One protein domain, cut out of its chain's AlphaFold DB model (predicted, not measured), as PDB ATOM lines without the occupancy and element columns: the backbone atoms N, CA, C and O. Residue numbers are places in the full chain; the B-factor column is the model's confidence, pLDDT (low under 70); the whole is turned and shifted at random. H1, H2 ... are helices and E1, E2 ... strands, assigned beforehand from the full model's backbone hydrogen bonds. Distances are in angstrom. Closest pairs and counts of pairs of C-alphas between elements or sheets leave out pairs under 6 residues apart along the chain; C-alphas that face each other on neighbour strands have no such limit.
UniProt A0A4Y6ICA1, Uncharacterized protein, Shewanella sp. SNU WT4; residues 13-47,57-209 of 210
ATOM      1  N   ARG A  13     173.034 126.636 123.210       71.69
ATOM      2  CA  ARG A  13     172.552 126.046 124.473       71.69
ATOM      3  C   ARG A  13     172.121 124.582 124.312       71.69
ATOM      4  O   ARG A  13     172.397 123.768 125.191       71.69
ATOM      5  N   GLY A  14     171.462 124.243 123.203       76.62
ATOM      6  CA  GLY A  14     171.084 122.872 122.862       76.62
ATOM      7  C   GLY A  14     172.298 121.972 122.629       76.62
ATOM      8  O   GLY A  14     172.347 120.874 123.181       76.62
ATOM      9  N   VAL A  15     173.303 122.465 121.897       76.00
ATOM     10  CA  VAL A  15     174.563 121.744 121.646       76.00
ATOM     11  C   VAL A  15     175.314 121.480 122.951       76.00
ATOM     12  O   VAL A  15     175.654 120.336 123.232       76.00
ATOM     13  N   VAL A  16     175.500 122.496 123.803       79.44
ATOM     14  CA  VAL A  16     176.183 122.334 125.102       79.44
ATOM     15  C   VAL A  16     175.457 121.321 125.989       79.44
ATOM     16  O   VAL A  16     176.085 120.417 126.543       79.44
ATOM     17  N   ARG A  17     174.125 121.418 126.096       84.81
ATOM     18  CA  ARG A  17     173.325 120.473 126.888       84.81
ATOM     19  C   ARG A  17     173.449 119.046 126.361       84.81
ATOM     20  O   ARG A  17     173.583 118.119 127.163       84.81
ATOM     21  N   TRP A  18     173.405 118.863 125.044       87.00
ATOM     22  CA  TRP A  18     173.580 117.555 124.422       87.00
ATOM     23  C   TRP A  18     174.966 116.977 124.722       87.00
ATOM     24  O   TRP A  18     175.056 115.842 125.183       87.00
ATOM     25  N   THR A  19     176.026 117.774 124.574       89.75
ATOM     26  CA  THR A  19     177.406 117.349 124.848       89.75
ATOM     27  C   THR A  19     177.588 116.917 126.301       89.75
ATOM     28  O   THR A  19     178.159 115.860 126.561       89.75
ATOM     29  N   VAL A  20     177.053 117.685 127.258       91.44
ATOM     30  CA  VAL A  20     177.092 117.313 128.683       91.44
ATOM     31  C   VAL A  20     176.346 116.000 128.920       91.44
ATOM     32  O   VAL A  20     176.899 115.090 129.526       91.44
ATOM     33  N   THR A  21     175.132 115.866 128.380       92.56
ATOM     34  CA  THR A  21     174.293 114.662 128.521       92.56
ATOM     35  C   THR A  21     174.996 113.421 127.952       92.56
ATOM     36  O   THR A  21     175.057 112.374 128.596       92.56
ATOM     37  N   HIS A  22     175.576 113.544 126.757       94.38
ATOM     38  CA  HIS A  22     176.337 112.482 126.098       94.38
ATOM     39  C   HIS A  22     177.569 112.071 126.907       94.38
ATOM     40  O   HIS A  22     177.812 110.881 127.117       94.38
ATOM     41  N   ASN A  23     178.322 113.047 127.414       95.88
ATOM     42  CA  ASN A  23     179.504 112.784 128.227       95.88
ATOM     43  C   ASN A  23     179.143 112.148 129.575       95.88
ATOM     44  O   ASN A  23     179.847 111.237 130.010       95.88
ATOM     45  N   SER A  24     178.033 112.545 130.204       96.56
ATOM     46  CA  SER A  24     177.520 111.883 131.409       96.56
ATOM     47  C   SER A  24     177.138 110.429 131.132       96.56
ATOM     48  O   SER A  24     177.499 109.541 131.902       96.56
ATOM     49  N   ALA A  25     176.476 110.149 130.005       96.31
ATOM     50  CA  ALA A  25     176.143 108.781 129.610       96.31
ATOM     51  C   ALA A  25     177.400 107.926 129.354       96.31
ATOM     52  O   ALA A  25     177.475 106.783 129.807       96.31
ATOM     53  N   LYS A  26     178.430 108.495 128.708       96.00
ATOM     54  CA  LYS A  26     179.742 107.844 128.550       96.00
ATOM     55  C   LYS A  26     180.428 107.582 129.892       96.00
ATOM     56  O   LYS A  26     180.916 106.477 130.112       96.00
ATOM     57  N   ALA A  27     180.433 108.555 130.801       96.56
ATOM     58  CA  ALA A  27     181.023 108.391 132.127       96.56
ATOM     59  C   ALA A  27     180.318 107.275 132.922       96.56
ATOM     60  O   ALA A  27     180.977 106.429 133.521       96.56
ATOM     61  N   LEU A  28     178.982 107.198 132.855       95.81
ATOM     62  CA  LEU A  28     178.205 106.116 133.474       95.81
ATOM     63  C   LEU A  28     178.508 104.744 132.857       95.81
ATOM     64  O   LEU A  28     178.622 103.757 133.586       95.81
ATOM     65  N   GLN A  29     178.660 104.664 131.532       94.81
ATOM     66  CA  GLN A  29     179.050 103.432 130.838       94.81
ATOM     67  C   GLN A  29     180.410 102.905 131.320       94.81
ATOM     68  O   GLN A  29     180.592 101.691 131.457       94.81
ATOM     69  N   GLN A  30     181.347 103.814 131.598       94.62
ATOM     70  CA  GLN A  30     182.707 103.493 132.029       94.62
ATOM     71  C   GLN A  30     182.800 103.023 133.485       94.62
ATOM     72  O   GLN A  30     183.819 102.438 133.850       94.62
ATOM     73  N   LEU A  31     181.747 103.197 134.295       93.94
ATOM     74  CA  LEU A  31     181.733 102.731 135.680       93.94
ATOM     75  C   LEU A  31     181.984 101.221 135.762       93.94
ATOM     76  O   LEU A  31     181.277 100.396 135.164       93.94
ATOM     77  N   LYS A  32     182.967 100.844 136.577       92.75
ATOM     78  CA  LYS A  32     183.397  99.463 136.772       92.75
ATOM     79  C   LYS A  32     183.098  98.968 138.184       92.75
ATOM     80  O   LYS A  32     182.792  99.707 139.119       92.75
ATOM     81  N   THR A  33     183.076  97.656 138.328       90.50
ATOM     82  CA  THR A  33     183.114  96.986 139.631       90.50
ATOM     83  C   THR A  33     184.566  96.868 140.092       90.50
ATOM     84  O   THR A  33     185.473  96.994 139.274       90.50
ATOM     85  N   SER A  34     184.801  96.531 141.364       87.12
ATOM     86  CA  SER A  34     186.158  96.263 141.876       87.12
ATOM     87  C   SER A  34     186.896  95.150 141.118       87.12
ATOM     88  O   SER A  34     188.114  95.077 141.153       87.12
ATOM     89  N   LYS A  35     186.166  94.295 140.388       88.12
ATOM     90  CA  LYS A  35     186.711  93.244 139.515       88.12
ATOM     91  C   LYS A  35     186.914  93.698 138.060       88.12
ATOM     92  O   LYS A  35     186.976  92.856 137.169       88.12
ATOM     93  N   GLY A  36     186.877  95.000 137.775       88.31
ATOM     94  CA  GLY A  36     187.099  95.558 136.434       88.31
ATOM     95  C   GLY A  36     185.993  95.286 135.401       88.31
ATOM     96  O   GLY A  36     186.150  95.625 134.227       88.31
ATOM     97  N   LYS A  37     184.856  94.694 135.800       89.06
ATOM     98  CA  LYS A  37     183.694  94.462 134.915       89.06
ATOM     99  C   LYS A  37     182.785  95.686 134.860       89.06
ATOM    100  O   LYS A  37     182.662  96.367 135.877       89.06
ATOM    101  N   SER A  38     182.110  95.914 133.726       89.94
ATOM    102  CA  SER A  38     181.094  96.974 133.607       89.94
ATOM    103  C   SER A  38     180.039  96.824 134.700       89.94
ATOM    104  O   SER A  38     179.540  95.724 134.959       89.94
ATOM    105  N   ARG A  39     179.742  97.933 135.377       91.62
ATOM    106  CA  ARG A  39     178.821  97.953 136.510       91.62
ATOM    107  C   ARG A  39     177.370  98.009 136.062       91.62
ATOM    108  O   ARG A  39     176.557  97.217 136.535       91.62
ATOM    109  N   LEU A  40     177.053  98.946 135.171       91.50
ATOM    110  CA  LEU A  40     175.674  99.263 134.798       91.50
ATOM    111  C   LEU A  40     175.172  98.460 133.598       91.50
ATOM    112  O   LEU A  40     173.964  98.258 133.470       91.50
ATOM    113  N   PHE A  41     176.079  97.956 132.762       90.44
ATOM    114  CA  PHE A  41     175.730  97.235 131.545       90.44
ATOM    115  C   PHE A  41     176.162  95.765 131.617       90.44
ATOM    116  O   PHE A  41     177.241  95.451 132.130       90.44
ATOM    117  N   PRO A  42     175.331  94.823 131.137       88.25
ATOM    118  CA  PRO A  42     175.787  93.462 130.880       88.25
ATOM    119  C   PRO A  42     176.782  93.454 129.710       88.25
ATOM    120  O   PRO A  42     176.811  94.388 128.909       88.25
ATOM    121  N   LYS A  43     177.565  92.375 129.572       86.81
ATOM    122  CA  LYS A  43     178.571  92.240 128.499       86.81
ATOM    123  C   LYS A  43     177.968  92.459 127.103       86.81
ATOM    124  O   LYS A  43     178.584  93.122 126.286       86.81
ATOM    125  N   SER A  44     176.746  91.982 126.863       88.88
ATOM    126  CA  SER A  44     176.032  92.152 125.588       88.88
ATOM    127  C   SER A  44     175.646  93.600 125.258       88.88
ATOM    128  O   SER A  44     175.347  93.903 124.110       88.88
ATOM    129  N   ARG A  45     175.632  94.505 126.245       89.81
ATOM    130  CA  ARG A  45     175.252  95.918 126.073       89.81
ATOM    131  C   ARG A  45     176.331  96.881 126.568       89.81
ATOM    132  O   ARG A  45     176.022  98.034 126.840       89.81
ATOM    133  N   CYS A  46     177.583  96.443 126.695       85.31
ATOM    134  CA  CYS A  46     178.659  97.275 127.243       85.31
ATOM    135  C   CYS A  46     178.963  98.530 126.405       85.31
ATOM    136  O   CYS A  46     179.475  99.497 126.955       85.31
ATOM    137  N   HIS A  47     178.613  98.527 125.116       87.81
ATOM    138  CA  HIS A  47     178.777  99.665 124.204       87.81
ATOM    139  C   HIS A  47     177.571 100.617 124.174       87.81
ATOM    140  O   HIS A  47     177.621 101.656 123.521       87.81
ATOM    141  N   VAL A  57     154.118  97.338 129.961       88.44
ATOM    142  CA  VAL A  57     153.267  98.521 130.213       88.44
ATOM    143  C   VAL A  57     153.365  98.957 131.676       88.44
ATOM    144  O   VAL A  57     153.370 100.149 131.972       88.44
ATOM    145  N   GLN A  58     153.467  97.994 132.591       88.12
ATOM    146  CA  GLN A  58     153.524  98.271 134.016       88.12
ATOM    147  C   GLN A  58     154.855  98.903 134.428       88.12
ATOM    148  O   GLN A  58     154.844  99.855 135.197       88.12
ATOM    149  N   GLU A  59     155.983  98.448 133.876       89.12
ATOM    150  CA  GLU A  59     157.274  99.100 134.121       89.12
ATOM    151  C   GLU A  59     157.321 100.510 133.519       89.12
ATOM    152  O   GLU A  59     157.877 101.424 134.123       89.12
ATOM    153  N   ARG A  60     156.686 100.733 132.359       92.62
ATOM    154  CA  ARG A  60     156.546 102.089 131.800       92.62
ATOM    155  C   ARG A  60     155.756 103.010 132.732       92.62
ATOM    156  O   ARG A  60     156.203 104.126 132.987       92.62
ATOM    157  N   LYS A  61     154.626 102.537 133.275       92.94
ATOM    158  CA  LYS A  61     153.829 103.277 134.271       92.94
ATOM    159  C   LYS A  61     154.622 103.543 135.550       92.94
ATOM    160  O   LYS A  61     154.615 104.663 136.042       92.94
ATOM    161  N   ASP A  62     155.340 102.540 136.047       94.06
ATOM    162  CA  ASP A  62     156.213 102.658 137.216       94.06
ATOM    163  C   ASP A  62     157.262 103.762 137.028       94.06
ATOM    164  O   ASP A  62     157.402 104.631 137.885       94.06
ATOM    165  N   VAL A  63     157.974 103.756 135.896       94.81
ATOM    166  CA  VAL A  63     158.989 104.773 135.581       94.81
ATOM    167  C   VAL A  63     158.362 106.161 135.450       94.81
ATOM    168  O   VAL A  63     158.926 107.118 135.974       94.81
ATOM    169  N   ALA A  64     157.212 106.280 134.782       94.69
ATOM    170  CA  ALA A  64     156.521 107.557 134.615       94.69
ATOM    171  C   ALA A  64     156.046 108.138 135.958       94.69
ATOM    172  O   ALA A  64     156.315 109.299 136.253       94.69
ATOM    173  N   ASN A  65     155.414 107.324 136.806       95.06
ATOM    174  CA  ASN A  65     154.922 107.765 138.112       95.06
ATOM    175  C   ASN A  65     156.072 108.137 139.056       95.06
ATOM    176  O   ASN A  65     156.041 109.184 139.699       95.06
ATOM    177  N   ALA A  66     157.122 107.314 139.108       96.00
ATOM    178  CA  ALA A  66     158.290 107.609 139.932       96.00
ATOM    179  C   ALA A  66     159.056 108.846 139.426       96.00
ATOM    180  O   ALA A  66     159.618 109.585 140.233       96.00
ATOM    181  N   LEU A  67     159.043 109.125 138.115       96.06
ATOM    182  CA  LEU A  67     159.605 110.361 137.565       96.06
ATOM    183  C   LEU A  67     158.886 111.604 138.105       96.06
ATOM    184  O   LEU A  67     159.572 112.564 138.450       96.06
ATOM    185  N   ILE A  68     157.554 111.577 138.223       94.56
ATOM    186  CA  ILE A  68     156.779 112.678 138.822       94.56
ATOM    187  C   ILE A  68     157.251 112.924 140.262       94.56
ATOM    188  O   ILE A  68     157.591 114.051 140.613       94.56
ATOM    189  N   GLY A  69     157.394 111.866 141.069       93.75
ATOM    190  CA  GLY A  69     157.922 111.984 142.435       93.75
ATOM    191  C   GLY A  69     159.337 112.578 142.486       93.75
ATOM    192  O   GLY A  69     159.626 113.453 143.304       93.75
ATOM    193  N   CYS A  70     160.221 112.171 141.569       95.38
ATOM    194  CA  CYS A  70     161.558 112.757 141.453       95.38
ATOM    195  C   CYS A  70     161.534 114.237 141.040       95.38
ATOM    196  O   CYS A  70     162.399 114.995 141.479       95.38
ATOM    197  N   GLN A  71     160.583 114.652 140.198       93.44
ATOM    198  CA  GLN A  71     160.417 116.054 139.806       93.44
ATOM    199  C   GLN A  71     160.014 116.902 141.013       93.44
ATOM    200  O   GLN A  71     160.692 117.884 141.286       93.44
ATOM    201  N   THR A  72     159.038 116.459 141.810       92.81
ATOM    202  CA  THR A  72     158.632 117.154 143.043       92.81
ATOM    203  C   THR A  72     159.781 117.296 144.048       92.81
ATOM    204  O   THR A  72     159.925 118.326 144.698       92.81
ATOM    205  N   MET A  73     160.649 116.285 144.176       92.62
ATOM    206  CA  MET A  73     161.835 116.379 145.044       92.62
ATOM    207  C   MET A  73     162.896 117.351 144.522       92.62
ATOM    208  O   MET A  73     163.720 117.821 145.302       92.62
ATOM    209  N   LYS A  74     162.933 117.618 143.212       88.62
ATOM    210  CA  LYS A  74     163.959 118.463 142.592       88.62
ATOM    211  C   LYS A  74     163.774 119.944 142.933       88.62
ATOM    212  O   LYS A  74     164.764 120.678 142.902       88.62
ATOM    213  N   ASP A  75     162.548 120.350 143.248       89.69
ATOM    214  CA  ASP A  75     162.185 121.741 143.537       89.69
ATOM    215  C   ASP A  75     162.682 122.197 144.921       89.69
ATOM    216  O   ASP A  75     162.937 123.379 145.139       89.69
ATOM    217  N   ASP A  76     162.921 121.253 145.834       93.94
ATOM    218  CA  ASP A  76     163.498 121.489 147.158       93.94
ATOM    219  C   ASP A  76     164.989 121.102 147.172       93.94
ATOM    220  O   ASP A  76     165.369 119.984 146.820       93.94
ATOM    221  N   LYS A  77     165.866 122.019 147.605       93.94
ATOM    222  CA  LYS A  77     167.326 121.807 147.591       93.94
ATOM    223  C   LYS A  77     167.770 120.632 148.474       93.94
ATOM    224  O   LYS A  77     168.673 119.893 148.072       93.94
ATOM    225  N   ALA A  78     167.162 120.454 149.645       94.75
ATOM    226  CA  ALA A  78     167.493 119.369 150.563       94.75
ATOM    227  C   ALA A  78     167.013 118.025 150.001       94.75
ATOM    228  O   ALA A  78     167.805 117.087 149.889       94.75
ATOM    229  N   LYS A  79     165.762 117.947 149.527       94.88
ATOM    230  CA  LYS A  79     165.223 116.726 148.898       94.88
ATOM    231  C   LYS A  79     165.972 116.359 147.620       94.88
ATOM    232  O   LYS A  79     166.251 115.184 147.387       94.88
ATOM    233  N   LYS A  80     166.374 117.349 146.821       95.62
ATOM    234  CA  LYS A  80     167.217 117.150 145.638       95.62
ATOM    235  C   LYS A  80     168.569 116.545 146.006       95.62
ATOM    236  O   LYS A  80     169.042 115.663 145.288       95.62
ATOM    237  N   SER A  81     169.194 117.001 147.093       96.62
ATOM    238  CA  SER A  81     170.455 116.433 147.585       96.62
ATOM    239  C   SER A  81     170.288 114.955 147.948       96.62
ATOM    240  O   SER A  81     171.056 114.114 147.478       96.62
ATOM    241  N   GLU A  82     169.225 114.619 148.681       97.75
ATOM    242  CA  GLU A  82     168.908 113.238 149.059       97.75
ATOM    243  C   GLU A  82     168.589 112.351 147.851       97.75
ATOM    244  O   GLU A  82     169.109 111.239 147.739       97.75
ATOM    245  N   LEU A  83     167.822 112.858 146.883       97.69
ATOM    246  CA  LEU A  83     167.556 112.160 145.625       97.69
ATOM    247  C   LEU A  83     168.851 111.896 144.848       97.69
ATOM    248  O   LEU A  83     169.079 110.792 144.356       97.69
ATOM    249  N   THR A  84     169.720 112.900 144.756       97.19
ATOM    250  CA  THR A  84     171.020 112.801 144.078       97.19
ATOM    251  C   THR A  84     171.902 111.756 144.766       97.19
ATOM    252  O   THR A  84     172.495 110.900 144.104       97.19
ATOM    253  N   TRP A  85     171.936 111.760 146.099       97.94
ATOM    254  CA  TRP A  85     172.637 110.743 146.873       97.94
ATOM    255  C   TRP A  85     172.068 109.339 146.618       97.94
ATOM    256  O   TRP A  85     172.836 108.423 146.320       97.94
ATOM    257  N   ALA A  86     170.742 109.169 146.638       98.06
ATOM    258  CA  ALA A  86     170.091 107.881 146.402       98.06
ATOM    259  C   ALA A  86     170.354 107.351 144.982       98.06
ATOM    260  O   ALA A  86     170.646 106.166 144.810       98.06
ATOM    261  N   ILE A  87     170.330 108.220 143.964       97.56
ATOM    262  CA  ILE A  87     170.678 107.854 142.583       97.56
ATOM    263  C   ILE A  87     172.108 107.311 142.525       97.56
ATOM    264  O   ILE A  87     172.321 106.192 142.047       97.56
ATOM    265  N   LYS A  88     173.081 108.064 143.058       97.44
ATOM    266  CA  LYS A  88     174.488 107.638 143.098       97.44
ATOM    267  C   LYS A  88     174.632 106.309 143.843       97.44
ATOM    268  O   LYS A  88     175.242 105.375 143.322       97.44
ATOM    269  N   TYR A  89     174.035 106.199 145.030       97.25
ATOM    270  CA  TYR A  89     174.123 105.000 145.860       97.25
ATOM    271  C   TYR A  89     173.563 103.771 145.141       97.25
ATOM    272  O   TYR A  89     174.231 102.740 145.079       97.25
ATOM    273  N   CYS A  90     172.372 103.878 144.544       96.00
ATOM    274  CA  CYS A  90     171.747 102.789 143.800       96.00
ATOM    275  C   CYS A  90     172.643 102.294 142.661       96.00
ATOM    276  O   CYS A  90     172.808 101.085 142.489       96.00
ATOM    277  N   LEU A  91     173.220 103.208 141.875       94.69
ATOM    278  CA  LEU A  91     174.035 102.858 140.711       94.69
ATOM    279  C   LEU A  91     175.393 102.258 141.109       94.69
ATOM    280  O   LEU A  91     175.889 101.377 140.407       94.69
ATOM    281  N   LEU A  92     175.965 102.661 142.249       94.75
ATOM    282  CA  LEU A  92     177.224 102.117 142.776       94.75
ATOM    283  C   LEU A  92     177.059 100.834 143.598       94.75
ATOM    284  O   LEU A  92     178.001 100.045 143.687       94.75
ATOM    285  N   ASN A  93     175.873 100.577 144.144       93.81
ATOM    286  CA  ASN A  93     175.593  99.390 144.958       93.81
ATOM    287  C   ASN A  93     174.707  98.351 144.261       93.81
ATOM    288  O   ASN A  93     174.340  97.344 144.864       93.81
ATOM    289  N   SER A  94     174.437  98.556 142.971       89.38
ATOM    290  CA  SER A  94     173.861  97.559 142.066       89.38
ATOM    291  C   SER A  94     174.898  97.097 141.041       89.38
ATOM    292  O   SER A  94     175.929  97.743 140.819       89.38
ATOM    293  N   ASN A  95     174.623  95.978 140.376       81.94
ATOM    294  CA  ASN A  95     175.342  95.597 139.164       81.94
ATOM    295  C   ASN A  95     174.383  95.012 138.116       81.94
ATOM    296  O   ASN A  95     173.198  94.797 138.377       81.94
ATOM    297  N   SER A  96     174.873  94.804 136.897       75.31
ATOM    298  CA  SER A  96     174.053  94.313 135.787       75.31
ATOM    299  C   SER A  96     173.558  92.875 135.977       75.31
ATOM    300  O   SER A  96     172.503  92.546 135.440       75.31
ATOM    301  N   SER A  97     174.255  92.047 136.765       71.25
ATOM    302  CA  SER A  97     173.933  90.628 136.977       71.25
ATOM    303  C   SER A  97     173.067  90.335 138.207       71.25
ATOM    304  O   SER A  97     172.508  89.247 138.304       71.25
ATOM    305  N   ARG A  98     172.941  91.273 139.153       75.38
ATOM    306  CA  ARG A  98     172.118  91.141 140.363       75.38
ATOM    307  C   ARG A  98     171.258  92.385 140.533       75.38
ATOM    308  O   ARG A  98     171.775  93.490 140.655       75.38
ATOM    309  N   ALA A  99     169.942  92.187 140.571       77.81
ATOM    310  CA  ALA A  99     168.972  93.276 140.660       77.81
ATOM    311  C   ALA A  99     168.931  93.970 142.036       77.81
ATOM    312  O   ALA A  99     168.416  95.079 142.131       77.81
ATOM    313  N   GLY A 100     169.453  93.324 143.083       90.62
ATOM    314  CA  GLY A 100     169.416  93.848 144.445       90.62
ATOM    315  C   GLY A 100     170.434  94.959 144.694       90.62
ATOM    316  O   GLY A 100     171.590  94.852 144.277       90.62
ATOM    317  N   ILE A 101     170.010  95.983 145.431       94.81
ATOM    318  CA  ILE A 101     170.859  97.078 145.910       94.81
ATOM    319  C   ILE A 101     171.479  96.639 147.232       94.81
ATOM    320  O   ILE A 101     170.766  96.295 148.175       94.81
ATOM    321  N   ARG A 102     172.809  96.612 147.287       94.44
ATOM    322  CA  ARG A 102     173.553  96.160 148.463       94.44
ATOM    323  C   ARG A 102     173.661  97.269 149.516       94.44
ATOM    324  O   ARG A 102     174.047  98.380 149.180       94.44
ATOM    325  N   PHE A 103     173.427  96.921 150.778       94.31
ATOM    326  CA  PHE A 103     173.630  97.778 151.948       94.31
ATOM    327  C   PHE A 103     174.487  97.056 152.981       94.31
ATOM    328  O   PHE A 103     174.197  95.912 153.325       94.31
ATOM    329  N   THR A 104     175.536  97.714 153.464       91.12
ATOM    330  CA  THR A 104     176.460  97.175 154.478       91.12
ATOM    331  C   THR A 104     176.242  97.762 155.868       91.12
ATOM    332  O   THR A 104     176.837  97.278 156.822       91.12
ATOM    333  N   ASP A 105     175.411  98.795 155.973       89.50
ATOM    334  CA  ASP A 105     175.107  99.514 157.203       89.50
ATOM    335  C   ASP A 105     173.648  99.986 157.202       89.50
ATOM    336  O   ASP A 105     173.033 100.209 156.148       89.50
ATOM    337  N   THR A 106     173.088 100.141 158.400       91.25
ATOM    338  CA  THR A 106     171.681 100.518 158.578       91.25
ATOM    339  C   THR A 106     171.399 101.979 158.232       91.25
ATOM    340  O   THR A 106     170.288 102.304 157.810       91.25
ATOM    341  N   ASN A 107     172.380 102.874 158.364       93.38
ATOM    342  CA  ASN A 107     172.197 104.307 158.126       93.38
ATOM    343  C   ASN A 107     171.991 104.610 156.640       93.38
ATOM    344  O   ASN A 107     171.031 105.291 156.272       93.38
ATOM    345  N   SER A 108     172.828 104.037 155.775       95.75
ATOM    346  CA  SER A 108     172.672 104.109 154.323       95.75
ATOM    347  C   SER A 108     171.338 103.513 153.884       95.75
ATOM    348  O   SER A 108     170.646 104.093 153.050       95.75
ATOM    349  N   PHE A 109     170.937 102.381 154.470       96.06
ATOM    350  CA  PHE A 109     169.640 101.772 154.183       96.06
ATOM    351  C   PHE A 109     168.479 102.707 154.541       96.06
ATOM    352  O   PHE A 109     167.614 102.960 153.699       96.06
ATOM    353  N   LYS A 110     168.492 103.287 155.747       95.62
ATOM    354  CA  LYS A 110     167.451 104.217 156.202       95.62
ATOM    355  C   LYS A 110     167.350 105.452 155.325       95.62
ATOM    356  O   LYS A 110     166.260 105.781 154.857       95.62
ATOM    357  N   ARG A 111     168.490 106.088 155.054       96.88
ATOM    358  CA  ARG A 111     168.578 107.259 154.179       96.88
ATOM    359  C   ARG A 111     168.036 106.954 152.783       96.88
ATOM    360  O   ARG A 111     167.279 107.734 152.218       96.88
ATOM    361  N   PHE A 112     168.361 105.781 152.241       97.88
ATOM    362  CA  PHE A 112     167.860 105.362 150.936       97.88
ATOM    363  C   PHE A 112     166.345 105.168 150.937       97.88
ATOM    364  O   PHE A 112     165.656 105.688 150.056       97.88
ATOM    365  N   MET A 113     165.813 104.466 151.938       97.25
ATOM    366  CA  MET A 113     164.381 104.203 152.047       97.25
ATOM    367  C   MET A 113     163.553 105.470 152.260       97.25
ATOM    368  O   MET A 113     162.451 105.544 151.718       97.25
ATOM    369  N   GLN A 114     164.073 106.488 152.952       96.25
ATOM    370  CA  GLN A 114     163.414 107.797 153.070       96.25
ATOM    371  C   GLN A 114     163.125 108.437 151.704       96.25
ATOM    372  O   GLN A 114     162.109 109.109 151.551       96.25
ATOM    373  N   VAL A 115     163.973 108.197 150.699       97.31
ATOM    374  CA  VAL A 115     163.762 108.685 149.329       97.31
ATOM    375  C   VAL A 115     162.868 107.730 148.545       97.31
ATOM    376  O   VAL A 115     161.826 108.125 148.030       97.31
ATOM    377  N   VAL A 116     163.255 106.457 148.431       97.12
ATOM    378  CA  VAL A 116     162.619 105.562 147.449       97.12
ATOM    379  C   VAL A 116     161.222 105.086 147.849       97.12
ATOM    380  O   VAL A 116     160.445 104.710 146.970       97.12
ATOM    381  N   SER A 117     160.866 105.151 149.134       96.12
ATOM    382  CA  SER A 117     159.497 104.873 149.599       96.12
ATOM    383  C   SER A 117     158.478 105.928 149.155       96.12
ATOM    384  O   SER A 117     157.291 105.629 149.069       96.12
ATOM    385  N   GLN A 118     158.934 107.135 148.801       95.25
ATOM    386  CA  GLN A 118     158.089 108.166 148.190       95.25
ATOM    387  C   GLN A 118     157.853 107.906 146.691       95.25
ATOM    388  O   GLN A 118     156.935 108.467 146.104       95.25
ATOM    389  N   LEU A 119     158.683 107.065 146.059       96.19
ATOM    390  CA  LEU A 119     158.595 106.737 144.630       96.19
ATOM    391  C   LEU A 119     157.808 105.445 144.382       96.19
ATOM    392  O   LEU A 119     157.126 105.309 143.368       96.19
ATOM    393  N   PHE A 120     157.921 104.481 145.298       95.38
ATOM    394  CA  PHE A 120     157.254 103.186 145.221       95.38
ATOM    395  C   PHE A 120     156.719 102.779 146.598       95.38
ATOM    396  O   PHE A 120     157.446 102.911 147.585       95.38
ATOM    397  N   PRO A 121     155.503 102.207 146.677       94.50
ATOM    398  CA  PRO A 121     154.880 101.852 147.950       94.50
ATOM    399  C   PRO A 121     155.675 100.781 148.709       94.50
ATOM    400  O   PRO A 121     156.226  99.864 148.097       94.50
ATOM    401  N   TRP A 122     155.665 100.850 150.046       94.94
ATOM    402  CA  TRP A 122     156.433  99.970 150.941       94.94
ATOM    403  C   TRP A 122     156.275  98.475 150.648       94.94
ATOM    404  O   TRP A 122     157.279  97.776 150.548       94.94
ATOM    405  N   ARG A 123     155.048  98.008 150.385       92.25
ATOM    406  CA  ARG A 123     154.735  96.606 150.027       92.25
ATOM    407  C   ARG A 123     155.484  96.052 148.806       92.25
ATOM    408  O   ARG A 123     155.552  94.839 148.609       92.25
ATOM    409  N   ARG A 124     156.012  96.930 147.945       92.88
ATOM    410  CA  ARG A 124     156.811  96.545 146.772       92.88
ATOM    411  C   ARG A 124     158.289  96.378 147.083       92.88
ATOM    412  O   ARG A 124     159.027  95.923 146.214       92.88
ATOM    413  N   TRP A 125     158.733  96.739 148.274       94.94
ATOM    414  CA  TRP A 125     160.114  96.569 148.684       94.94
ATOM    415  C   TRP A 125     160.275  95.255 149.435       94.94
ATOM    416  O   TRP A 125     159.490  94.918 150.319       94.94
ATOM    417  N   GLN A 126     161.315  94.515 149.064       93.88
ATOM    418  CA  GLN A 126     161.716  93.288 149.732       93.88
ATOM    419  C   GLN A 126     163.187  93.388 150.105       93.88
ATOM    420  O   GLN A 126     164.041  93.620 149.248       93.88
ATOM    421  N   LEU A 127     163.486  93.203 151.381       93.75
ATOM    422  CA  LEU A 127     164.835  93.176 151.913       93.75
ATOM    423  C   LEU A 127     165.232  91.724 152.174       93.75
ATOM    424  O   LEU A 127     164.642  91.058 153.017       93.75
ATOM    425  N   LEU A 128     166.261  91.239 151.485       92.38
ATOM    426  CA  LEU A 128     166.967  90.034 151.902       92.38
ATOM    427  C   LEU A 128     168.063  90.443 152.883       92.38
ATOM    428  O   LEU A 128     169.067  91.030 152.475       92.38
ATOM    429  N   LEU A 129     167.862  90.136 154.157       90.94
ATOM    430  CA  LEU A 129     168.761  90.488 155.240       90.94
ATOM    431  C   LEU A 129     169.566  89.270 155.681       90.94
ATOM    432  O   LEU A 129     169.020  88.281 156.166       90.94
ATOM    433  N   GLN A 130     170.881  89.362 155.532       89.00
ATOM    434  CA  GLN A 130     171.812  88.427 156.146       89.00
ATOM    435  C   GLN A 130     172.251  88.998 157.494       89.00
ATOM    436  O   GLN A 130     172.649  90.161 157.547       89.00
ATOM    437  N   TYR A 131     172.188  88.217 158.575       81.44
ATOM    438  CA  TYR A 131     172.462  88.718 159.930       81.44
ATOM    439  C   TYR A 131     173.154  87.675 160.831       81.44
ATOM    440  O   TYR A 131     172.982  86.468 160.620       81.44
ATOM    441  N   PRO A 132     173.968  88.107 161.817       78.31
ATOM    442  CA  PRO A 132     174.482  87.221 162.863       78.31
ATOM    443  C   PRO A 132     173.320  86.654 163.685       78.31
ATOM    444  O   PRO A 132     172.449  87.421 164.090       78.31
ATOM    445  N   LYS A 133     173.304  85.340 163.943       69.75
ATOM    446  CA  LYS A 133     172.170  84.645 164.588       69.75
ATOM    447  C   LYS A 133     171.732  85.277 165.919       69.75
ATOM    448  O   LYS A 133     170.544  85.257 166.221       69.75
ATOM    449  N   ASP A 134     172.662  85.903 166.638       70.69
ATOM    450  CA  ASP A 134     172.476  86.319 168.032       70.69
ATOM    451  C   ASP A 134     172.154  87.818 168.209       70.69
ATOM    452  O   ASP A 134     172.109  88.316 169.333       70.69
ATOM    453  N   LYS A 135     171.920  88.575 167.121       69.19
ATOM    454  CA  LYS A 135     171.632  90.022 167.191       69.19
ATOM    455  C   LYS A 135     170.191  90.380 166.819       69.19
ATOM    456  O   LYS A 135     169.623  89.875 165.851       69.19
ATOM    457  N   ARG A 136     169.613  91.331 167.565       66.69
ATOM    458  CA  ARG A 136     168.287  91.907 167.278       66.69
ATOM    459  C   ARG A 136     168.324  92.803 166.033       66.69
ATOM    460  O   ARG A 136     169.262  93.561 165.816       66.69
ATOM    461  N   LEU A 137     167.255  92.733 165.237       66.38
ATOM    462  CA  LEU A 137     167.127  93.331 163.895       66.38
ATOM    463  C   LEU A 137     166.425  94.702 163.870       66.38
ATOM    464  O   LEU A 137     165.933  95.131 162.825       66.38
ATOM    465  N   THR A 138     166.320  95.378 165.012       68.81
ATOM    466  CA  THR A 138     165.436  96.544 165.198       68.81
ATOM    467  C   THR A 138     165.715  97.682 164.217       68.81
ATOM    468  O   THR A 138     164.791  98.368 163.800       68.81
ATOM    469  N   HIS A 139     166.962  97.858 163.783       82.88
ATOM    470  CA  HIS A 139     167.347  98.987 162.935       82.88
ATOM    471  C   HIS A 139     167.092  98.792 161.431       82.88
ATOM    472  O   HIS A 139     167.132  99.778 160.696       82.88
ATOM    473  N   TRP A 140     166.804  97.568 160.973       87.62
ATOM    474  CA  TRP A 140     166.486  97.275 159.564       87.62
ATOM    475  C   TRP A 140     164.982  97.282 159.273       87.62
ATOM    476  O   TRP A 140     164.572  97.454 158.127       87.62
ATOM    477  N   ASN A 141     164.145  97.097 160.295       88.88
ATOM    478  CA  ASN A 141     162.697  97.107 160.135       88.88
ATOM    479  C   ASN A 141     162.154  98.539 160.221       88.88
ATOM    480  O   ASN A 141     161.854  99.035 161.301       88.88
ATOM    481  N   MET A 142     162.057  99.210 159.074       89.25
ATOM    482  CA  MET A 142     161.594 100.601 159.007       89.25
ATOM    483  C   MET A 142     160.081 100.761 158.874       89.25
ATOM    484  O   MET A 142     159.563 101.840 159.150       89.25
ATOM    485  N   HIS A 143     159.379  99.739 158.384       93.31
ATOM    486  CA  HIS A 143     157.962  99.848 158.061       93.31
ATOM    487  C   HIS A 143     157.289  98.476 158.066       93.31
ATOM    488  O   HIS A 143     157.852  97.510 157.558       93.31
ATOM    489  N   LYS A 144     156.047  98.403 158.556       91.06
ATOM    490  CA  LYS A 144     155.276  97.150 158.670       91.06
ATOM    491  C   LYS A 144     155.027  96.434 157.337       91.06
ATOM    492  O   LYS A 144     154.885  95.220 157.311       91.06
ATOM    493  N   GLU A 145     154.965  97.186 156.239       93.50
ATOM    494  CA  GLU A 145     154.750  96.635 154.890       93.50
ATOM    495  C   GLU A 145     156.054  96.257 154.168       93.50
ATOM    496  O   GLU A 145     156.001  95.738 153.055       93.50
ATOM    497  N   LEU A 146     157.225  96.536 154.753       93.19
ATOM    498  CA  LEU A 146     158.493  96.085 154.187       93.19
ATOM    499  C   LEU A 146     158.611  94.570 154.383       93.19
ATOM    500  O   LEU A 146     158.683  94.089 155.514       93.19
ATOM    501  N   VAL A 147     158.689  93.819 153.287       91.31
ATOM    502  CA  VAL A 147     158.913  92.370 153.355       91.31
ATOM    503  C   VAL A 147     160.386  92.115 153.670       91.31
ATOM    504  O   VAL A 147     161.257  92.608 152.954       91.31
ATOM    505  N   ILE A 148     160.684  91.351 154.725       90.94
ATOM    506  CA  ILE A 148     162.062  91.044 155.132       90.94
ATOM    507  C   ILE A 148     162.275  89.530 155.170       90.94
ATOM    508  O   ILE A 148     161.816  88.860 156.093       90.94
ATOM    509  N   ASP A 149     163.054  89.023 154.217       89.62
ATOM    510  CA  ASP A 149     163.554  87.648 154.228       89.62
ATOM    511  C   ASP A 149     164.868  87.602 154.998       89.62
ATOM    512  O   ASP A 149     165.774  88.400 154.754       89.62
ATOM    513  N   ARG A 150     165.000  86.646 155.912       88.06
ATOM    514  CA  ARG A 150     166.118  86.589 156.853       88.06
ATOM    515  C   ARG A 150     166.969  85.355 156.598       88.06
ATOM    516  O   ARG A 150     166.448  84.250 156.519       88.06
ATOM    517  N   LEU A 151     168.282  85.543 156.508       86.00
ATOM    518  CA  LEU A 151     169.261  84.468 156.361       86.00
ATOM    519  C   LEU A 151     170.394  84.633 157.375       86.00
ATOM    520  O   LEU A 151     170.837  85.744 157.657       86.00
ATOM    521  N   ALA A 152     170.914  83.520 157.887       81.31
ATOM    522  CA  ALA A 152     172.091  83.561 158.745       81.31
ATOM    523  C   ALA A 152     173.337  83.974 157.942       81.31
ATOM    524  O   ALA A 152     173.589  83.480 156.838       81.31
ATOM    525  N   LEU A 153     174.133  84.877 158.507       79.94
ATOM    526  CA  LEU A 153     175.384  85.337 157.914       79.94
ATOM    527  C   LEU A 153     176.483  84.288 158.140       79.94
ATOM    528  O   LEU A 153     176.705  83.846 159.264       79.94
ATOM    529  N   LYS A 154     177.189  83.894 157.073       72.75
ATOM    530  CA  LYS A 154     178.258  82.878 157.151       72.75
ATOM    531  C   LYS A 154     179.565  83.397 157.776       72.75
ATOM    532  O   LYS A 154     180.362  82.592 158.236       72.75
ATOM    533  N   ARG A 155     179.819  84.714 157.748       70.00
ATOM    534  CA  ARG A 155     181.042  85.366 158.265       70.00
ATOM    535  C   ARG A 155     180.725  86.740 158.853       70.00
ATOM    536  O   ARG A 155     180.436  87.652 158.090       70.00
ATOM    537  N   GLN A 156     180.788  86.880 160.174       68.31
ATOM    538  CA  GLN A 156     180.270  88.054 160.893       68.31
ATOM    539  C   GLN A 156     181.169  89.301 160.804       68.31
ATOM    540  O   GLN A 156     180.653  90.413 160.734       68.31
ATOM    541  N   GLU A 157     182.492  89.128 160.757       65.44
ATOM    542  CA  GLU A 157     183.459  90.219 160.966       65.44
ATOM    543  C   GLU A 157     183.427  91.402 159.976       65.44
ATOM    544  O   GLU A 157     183.679  92.516 160.424       65.44
ATOM    545  N   PRO A 158     183.058  91.275 158.683       75.00
ATOM    546  CA  PRO A 158     182.906  92.462 157.838       75.00
ATOM    547  C   PRO A 158     181.546  93.169 157.983       75.00
ATOM    548  O   PRO A 158     181.388  94.264 157.448       75.00
ATOM    549  N   PHE A 159     180.548  92.561 158.641       79.50
ATOM    550  CA  PHE A 159     179.162  93.061 158.669       79.50
ATOM    551  C   PHE A 159     178.547  92.960 160.075       79.50
ATOM    552  O   PHE A 159     177.627  92.162 160.293       79.50
ATOM    553  N   PRO A 160     179.013  93.775 161.041       76.44
ATOM    554  CA  PRO A 160     178.570  93.701 162.437       76.44
ATOM    555  C   PRO A 160     177.080  94.027 162.632       76.44
ATOM    556  O   PRO A 160     176.484  93.556 163.608       76.44
ATOM    557  N   GLU A 161     176.490  94.802 161.713       79.50
ATOM    558  CA  GLU A 161     175.058  95.140 161.652       79.50
ATOM    559  C   GLU A 161     174.264  94.260 160.671       79.50
ATOM    560  O   GLU A 161     173.047  94.398 160.565       79.50
ATOM    561  N   GLY A 162     174.925  93.343 159.961       86.94
ATOM    562  CA  GLY A 162     174.331  92.549 158.890       86.94
ATOM    563  C   GLY A 162     174.528  93.142 157.492       86.94
ATOM    564  O   GLY A 162     175.135  94.192 157.296       86.94
ATOM    565  N   LEU A 163     174.037  92.413 156.494       90.19
ATOM    566  CA  LEU A 163     174.174  92.730 155.076       90.19
ATOM    567  C   LEU A 163     172.801  92.650 154.406       90.19
ATOM    568  O   LEU A 163     172.176  91.590 154.371       90.19
ATOM    569  N   GLY A 164     172.349  93.768 153.847       92.19
ATOM    570  CA  GLY A 164     171.055  93.886 153.185       92.19
ATOM    571  C   GLY A 164     171.169  93.855 151.665       92.19
ATOM    572  O   GLY A 164     172.054  94.475 151.075       92.19
ATOM    573  N   TYR A 165     170.228  93.177 151.016       93.88
ATOM    574  CA  TYR A 165     169.968  93.322 149.588       93.88
ATOM    575  C   TYR A 165     168.517  93.740 149.389       93.88
ATOM    576  O   TYR A 165     167.604  92.958 149.650       93.88
ATOM    577  N   LEU A 166     168.313  94.969 148.930       95.56
ATOM    578  CA  LEU A 166     166.992  95.528 148.682       95.56
ATOM    579  C   LEU A 166     166.569  95.274 147.236       95.56
ATOM    580  O   LEU A 166     167.313  95.574 146.302       95.56
ATOM    581  N   TYR A 167     165.355  94.775 147.058       94.06
ATOM    582  CA  TYR A 167     164.750  94.494 145.767       94.06
ATOM    583  C   TYR A 167     163.448  95.277 145.625       94.06
ATOM    584  O   TYR A 167     162.628  95.310 146.545       94.06
ATOM    585  N   LEU A 168     163.241  95.867 144.448       93.44
ATOM    586  CA  LEU A 168     161.936  96.373 144.041       93.44
ATOM    587  C   LEU A 168     161.179  95.239 143.349       93.44
ATOM    588  O   LEU A 168     161.550  94.832 142.248       93.44
ATOM    589  N   ARG A 169     160.121  94.732 143.970       90.94
ATOM    590  CA  ARG A 169     159.236  93.709 143.404       90.94
ATOM    591  C   ARG A 169     158.490  94.277 142.199       90.94
ATOM    592  O   ARG A 169     158.070  95.443 142.192       90.94
ATOM    593  N   HIS A 170     158.322  93.476 141.152       85.00
ATOM    594  CA  HIS A 170     157.487  93.865 140.017       85.00
ATOM    595  C   HIS A 170     156.010  93.928 140.422       85.00
ATOM    596  O   HIS A 170     155.536  93.122 141.213       85.00
ATOM    597  N   ALA A 171     155.251  94.880 139.878       80.38
ATOM    598  CA  ALA A 171     153.855  95.081 140.282       80.38
ATOM    599  C   ALA A 171     152.920  93.904 139.931       80.38
ATOM    600  O   ALA A 171     151.841  93.795 140.495       80.38
ATOM    601  N   LYS A 172     153.345  93.013 139.027       78.50
ATOM    602  CA  LYS A 172     152.670  91.740 138.715       78.50
ATOM    603  C   LYS A 172     153.503  90.520 139.115       78.50
ATOM    604  O   LYS A 172     153.452  89.501 138.438       78.50
ATOM    605  N   GLU A 173     154.352  90.644 140.133       74.12
ATOM    606  CA  GLU A 173     155.267  89.566 140.518       74.12
ATOM    607  C   GLU A 173     154.528  88.256 140.819       74.12
ATOM    608  O   GLU A 173     154.955  87.226 140.321       74.12
ATOM    609  N   GLU A 174     153.389  88.283 141.513       67.56
ATOM    610  CA  GLU A 174     152.599  87.074 141.815       67.56
ATOM    611  C   GLU A 174     152.193  86.296 140.551       67.56
ATOM    612  O   GLU A 174     152.331  85.077 140.495       67.56
ATOM    613  N   GLN A 175     151.809  87.004 139.483       65.12
ATOM    614  CA  GLN A 175     151.465  86.404 138.185       65.12
ATOM    615  C   GLN A 175     152.693  85.838 137.450       65.12
ATOM    616  O   GLN A 175     152.567  84.958 136.600       65.12
ATOM    617  N   LEU A 176     153.888  86.359 137.743       64.31
ATOM    618  CA  LEU A 176     155.151  85.899 137.160       64.31
ATOM    619  C   LEU A 176     155.763  84.745 137.966       64.31
ATOM    620  O   LEU A 176     156.376  83.861 137.372       64.31
ATOM    621  N   ILE A 177     155.562  84.714 139.287       67.75
ATOM    622  CA  ILE A 177     155.974  83.612 140.170       67.75
ATOM    623  C   ILE A 177     155.219  82.330 139.809       67.75
ATOM    624  O   ILE A 177     155.832  81.270 139.729       67.75
ATOM    625  N   GLN A 178     153.928  82.429 139.467       61.59
ATOM    626  CA  GLN A 178     153.127  81.301 138.962       61.59
ATOM    627  C   GLN A 178     153.705  80.645 137.692       61.59
ATOM    628  O   GLN A 178     153.328  79.528 137.354       61.59
ATOM    629  N   ARG A 179     154.654  81.296 137.004       59.34
ATOM    630  CA  ARG A 179     155.389  80.744 135.852       59.34
ATOM    631  C   ARG A 179     156.724  80.084 136.235       59.34
ATOM    632  O   ARG A 179     157.564  79.878 135.365       59.34
ATOM    633  N   GLY A 180     156.940  79.782 137.519       53.66
ATOM    634  CA  GLY A 180     158.117  79.056 138.021       53.66
ATOM    635  C   GLY A 180     159.307  79.931 138.431       53.66
ATOM    636  O   GLY A 180     160.419  79.428 138.575       53.66
ATOM    637  N   LEU A 181     159.114  81.243 138.614       59.03
ATOM    638  CA  LEU A 181     160.170  82.151 139.074       59.03
ATOM    639  C   LEU A 181     160.090  82.347 140.592       59.03
ATOM    640  O   LEU A 181     159.065  82.777 141.098       59.03
ATOM    641  N   ASN A 182     161.188  82.132 141.322       56.56
ATOM    642  CA  ASN A 182     161.207  82.309 142.786       56.56
ATOM    643  C   ASN A 182     161.109  83.782 143.237       56.56
ATOM    644  O   ASN A 182     160.726  84.062 144.369       56.56
ATOM    645  N   ARG A 183     161.515  84.731 142.380       67.94
ATOM    646  CA  ARG A 183     161.490  86.182 142.630       67.94
ATOM    647  C   ARG A 183     161.607  86.924 141.305       67.94
ATOM    648  O   ARG A 183     162.452  86.556 140.486       67.94
ATOM    649  N   TYR A 184     160.839  87.995 141.107       75.81
ATOM    650  CA  TYR A 184     160.974  88.842 139.922       75.81
ATOM    651  C   TYR A 184     161.068  90.322 140.307       75.81
ATOM    652  O   TYR A 184     160.084  91.008 140.599       75.81
ATOM    653  N   SER A 185     162.304  90.826 140.297       81.75
ATOM    654  CA  SER A 185     162.603  92.226 140.587       81.75
ATOM    655  C   SER A 185     162.389  93.104 139.359       81.75
ATOM    656  O   SER A 185     162.867  92.792 138.272       81.75
ATOM    657  N   SER A 186     161.720  94.238 139.544       85.25
ATOM    658  CA  SER A 186     161.559  95.247 138.502       85.25
ATOM    659  C   SER A 186     162.864  95.996 138.248       85.25
ATOM    660  O   SER A 186     163.623  96.302 139.172       85.25
ATOM    661  N   HIS A 187     163.095  96.368 136.990       88.12
ATOM    662  CA  HIS A 187     164.212  97.230 136.615       88.12
ATOM    663  C   HIS A 187     163.854  98.722 136.620       88.12
ATOM    664  O   HIS A 187     164.747  99.546 136.414       88.12
ATOM    665  N   SER A 188     162.597  99.076 136.911       93.06
ATOM    666  CA  SER A 188     162.057 100.439 136.815       93.06
ATOM    667  C   SER A 188     162.891 101.476 137.564       93.06
ATOM    668  O   SER A 188     163.291 102.475 136.970       93.06
ATOM    669  N   LEU A 189     163.236 101.219 138.833       94.62
ATOM    670  CA  LEU A 189     164.058 102.143 139.623       94.62
ATOM    671  C   LEU A 189     165.424 102.378 138.976       94.62
ATOM    672  O   LEU A 189     165.856 103.516 138.829       94.62
ATOM    673  N   ARG A 190     166.103 101.305 138.553       92.81
ATOM    674  CA  ARG A 190     167.439 101.398 137.956       92.81
ATOM    675  C   ARG A 190     167.398 102.123 136.613       92.81
ATOM    676  O   ARG A 190     168.292 102.914 136.336       92.81
ATOM    677  N   ILE A 191     166.378 101.869 135.793       93.50
ATOM    678  CA  ILE A 191     166.170 102.571 134.518       93.50
ATOM    679  C   ILE A 191     165.969 104.065 134.782       93.50
ATOM    680  O   ILE A 191     166.670 104.884 134.187       93.50
ATOM    681  N   LEU A 192     165.068 104.414 135.704       95.88
ATOM    682  CA  LEU A 192     164.801 105.799 136.084       95.88
ATOM    683  C   LEU A 192     166.064 106.486 136.612       95.88
ATOM    684  O   LEU A 192     166.451 107.531 136.100       95.88
ATOM    685  N   PHE A 193     166.740 105.890 137.594       96.69
ATOM    686  CA  PHE A 193     167.916 106.483 138.228       96.69
ATOM    687  C   PHE A 193     169.091 106.610 137.263       96.69
ATOM    688  O   PHE A 193     169.803 107.605 137.319       96.69
ATOM    689  N   HIS A 194     169.264 105.676 136.326       95.56
ATOM    690  CA  HIS A 194     170.259 105.817 135.266       95.56
ATOM    691  C   HIS A 194     169.922 107.010 134.355       95.56
ATOM    692  O   HIS A 194     170.776 107.863 134.123       95.56
ATOM    693  N   ARG A 195     168.672 107.129 133.890       95.62
ATOM    694  CA  ARG A 195     168.236 108.270 133.061       95.62
ATOM    695  C   ARG A 195     168.388 109.603 133.791       95.62
ATOM    696  O   ARG A 195     168.880 110.564 133.211       95.62
ATOM    697  N   LEU A 196     168.014 109.658 135.067       96.25
ATOM    698  CA  LEU A 196     168.207 110.845 135.894       96.25
ATOM    699  C   LEU A 196     169.690 111.139 136.116       96.25
ATOM    700  O   LEU A 196     170.071 112.304 136.087       96.25
ATOM    701  N   ALA A 197     170.538 110.120 136.269       96.81
ATOM    702  CA  ALA A 197     171.972 110.322 136.435       96.81
ATOM    703  C   ALA A 197     172.603 111.022 135.219       96.81
ATOM    704  O   ALA A 197     173.398 111.943 135.381       96.81
ATOM    705  N   ILE A 198     172.179 110.645 134.008       96.19
ATOM    706  CA  ILE A 198     172.594 111.289 132.754       96.19
ATOM    707  C   ILE A 198     172.231 112.786 132.739       96.19
ATOM    708  O   ILE A 198     172.983 113.599 132.209       96.19
ATOM    709  N   ILE A 199     171.083 113.154 133.316       93.50
ATOM    710  CA  ILE A 199     170.538 114.521 133.268       93.50
ATOM    711  C   ILE A 199     171.057 115.396 134.418       93.50
ATOM    712  O   ILE A 199     171.234 116.599 134.243       93.50
ATOM    713  N   LEU A 200     171.229 114.824 135.612       93.56
ATOM    714  CA  LEU A 200     171.459 115.582 136.848       93.56
ATOM    715  C   LEU A 200     172.935 115.729 137.214       93.56
ATOM    716  O   LEU A 200     173.267 116.630 137.982       93.56
ATOM    717  N   PHE A 201     173.812 114.866 136.700       95.44
ATOM    718  CA  PHE A 201     175.221 114.869 137.073       95.44
ATOM    719  C   PHE A 201     176.101 115.311 135.915       95.44
ATOM    720  O   PHE A 201     175.880 114.952 134.761       95.44
ATOM    721  N   ASN A 202     177.137 116.069 136.264       94.00
ATOM    722  CA  ASN A 202     178.228 116.400 135.362       94.00
ATOM    723  C   ASN A 202     179.112 115.150 135.138       94.00
ATOM    724  O   ASN A 202     179.328 114.400 136.099       94.00
ATOM    725  N   PRO A 203     179.642 114.918 133.920       95.38
ATOM    726  CA  PRO A 203     180.575 113.823 133.653       95.38
ATOM    727  C   PRO A 203     181.768 113.761 134.614       95.38
ATOM    728  O   PRO A 203     182.119 112.666 135.046       95.38
ATOM    729  N   GLU A 204     182.361 114.895 134.998       95.12
ATOM    730  CA  GLU A 204     183.509 114.910 135.917       95.12
ATOM    731  C   GLU A 204     183.122 114.408 137.310       95.12
ATOM    732  O   GLU A 204     183.825 113.587 137.898       95.12
ATOM    733  N   ASN A 205     181.931 114.781 137.790       94.38
ATOM    734  CA  ASN A 205     181.410 114.270 139.055       94.38
ATOM    735  C   ASN A 205     181.198 112.753 138.998       94.38
ATOM    736  O   ASN A 205     181.441 112.080 139.994       94.38
ATOM    737  N   ILE A 206     180.732 112.210 137.864       96.38
ATOM    738  CA  ILE A 206     180.519 110.762 137.690       96.38
ATOM    739  C   ILE A 206     181.852 110.011 137.687       96.38
ATOM    740  O   ILE A 206     181.950 108.957 138.311       96.38
ATOM    741  N   LYS A 207     182.885 110.547 137.027       94.56
ATOM    742  CA  LYS A 207     184.224 109.933 137.010       94.56
ATOM    743  C   LYS A 207     184.817 109.803 138.417       94.56
ATOM    744  O   LYS A 207     185.485 108.819 138.689       94.56
ATOM    745  N   GLN A 208     184.509 110.737 139.318       94.69
ATOM    746  CA  GLN A 208     184.939 110.719 140.724       94.69
ATOM    747  C   GLN A 208     184.124 109.770 141.625       94.69
ATOM    748  O   GLN A 208     184.287 109.760 142.844       94.69
ATOM    749  N   TRP A 209     183.170 109.007 141.086       93.62
ATOM    750  CA  TRP A 209     182.389 108.065 141.894       93.62
ATOM    751  C   TRP A 209     183.149 106.795 142.280       93.62
ATOM    752  O   TRP A 209     182.614 106.022 143.081       93.62
TER     753      TRP A 209
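Overview. This is residues 13 to 47 and 57 to 209 of the 210 residues of an uncharacterized protein of Shewanella sp. SNU WT4 (UniProt A0A4Y6ICA1). A group of crossed helices makes one end of the domain and a small sheet of four strands the other: among the helices H6 is in the middle, with H1 and the helical hairpin H2 and H3 packing on it. H4 lies over one face of the sheet and packs on H3, H7 packs on H1, and short H5 touches no helix. The longest axis runs from the first residues of H1 to the loop of residues 132 to 146 beyond the sheet. The 188 printed residues hold, in order, H1, H2, H3, E1, H4, E2, E3, E4, H5, H6 and H7, seven named helices and four named strands; the sheet runs E1, E4, E2, E3 and is mixed, and the class is mixed, helices and strands. The whole is compact, with a radius of gyration of the C-alphas of 17.3 A, yet elongated in outline, spanning 58 by 38 by 37 A.

Arrangement. H1, residues 13 to 30, touches H6, residues 188 to 200, with its residues 21 to 28 alone, at a steep tilt of 50 degrees, opposite ways; the closest C-alphas are those of Ser 24 and Ile 198, 5.1 A apart. H1 also touches H7, residues 203 to 207, where the closest C-alphas, of Ser 24 and Pro 203, are 4.3 A apart. H2, residues 57 to 74, forms a helical hairpin with H3, residues 77 to 93, at a steep tilt of 44 degrees; the closest C-alphas, of Lys 74 and Lys 80, are 4.6 A apart. H6 and H3 are both hubs, each touching three helices. H6 touches H2 at 41 degrees, a steep tilt, the same way, closest at the C-alphas of Val 63 and Ser 188, 5.5 A. H6 touches H3 at 61 degrees, a steep tilt, opposite ways, closest at the C-alphas of Ile 87 and Phe 193, 5.3 A. H3 only grazes the sheet, with residues 89 to 93. E1, residues 101 to 103, is an edge strand, antiparallel to E4, residues 163 to 168, with N 103 and O 164 at 2.8 A. H4, residues 106 to 116, touches H3, closest at the C-alphas of Ala 86 and Phe 112, 5.6 A. H4 is on the sheet at a height of 10.3 A, over E4 and along the strands, at 3 degrees to E4 on the local plane; with the sheet it makes two layers, a helix on one face of a sheet. E2, residues 125 to 131, is antiparallel to E4, with N 128 and O 165 at 2.9 A, and parallel to the edge strand E3, residues 147 to 152, with N 129 and O 149 at 2.8 A. E1, H4 and E2 form a split strand-helix-strand unit, two strands running the same way with E4 between them, and its crossover is right-handed. H5, residues 173 to 177, is not on the sheet. Every O i to N i+4 pair is within hydrogen-bond range in H1, H2, H3, H5, H6 and H7, and 6 of 7 are in H4.

Along the chain. H1 begins at C-alpha 13, (172.552, 126.046, 124.473), and is 25.9 A long; H2 is 25.8 A, H3 24.0 A, H6 17.8 A and H4 15.2 A. E2 is 18.5 A long, E4 16.9 A and E3 16.7 A, while E1, H5 and H7 are shorter. E2 begins at C-alpha 125, (160.114, 96.569, 148.684), and H7 ends at C-alpha 207, (184.224, 109.933, 137.010).

Size, cuts and confidence. The two C-alphas farthest apart, of Arg 13 and Asp 134, are 59.0 A apart. Residues 48 to 56 are not printed, and C-alphas 47 and 57 are 26.2 A apart across this cut. The link from E2 to E3, 15 residues, is long. Mean pLDDT of the printed part is 88.3; 17 residues are under 70, namely 133, 135 to 138, 156 to 157 and 174 to 183.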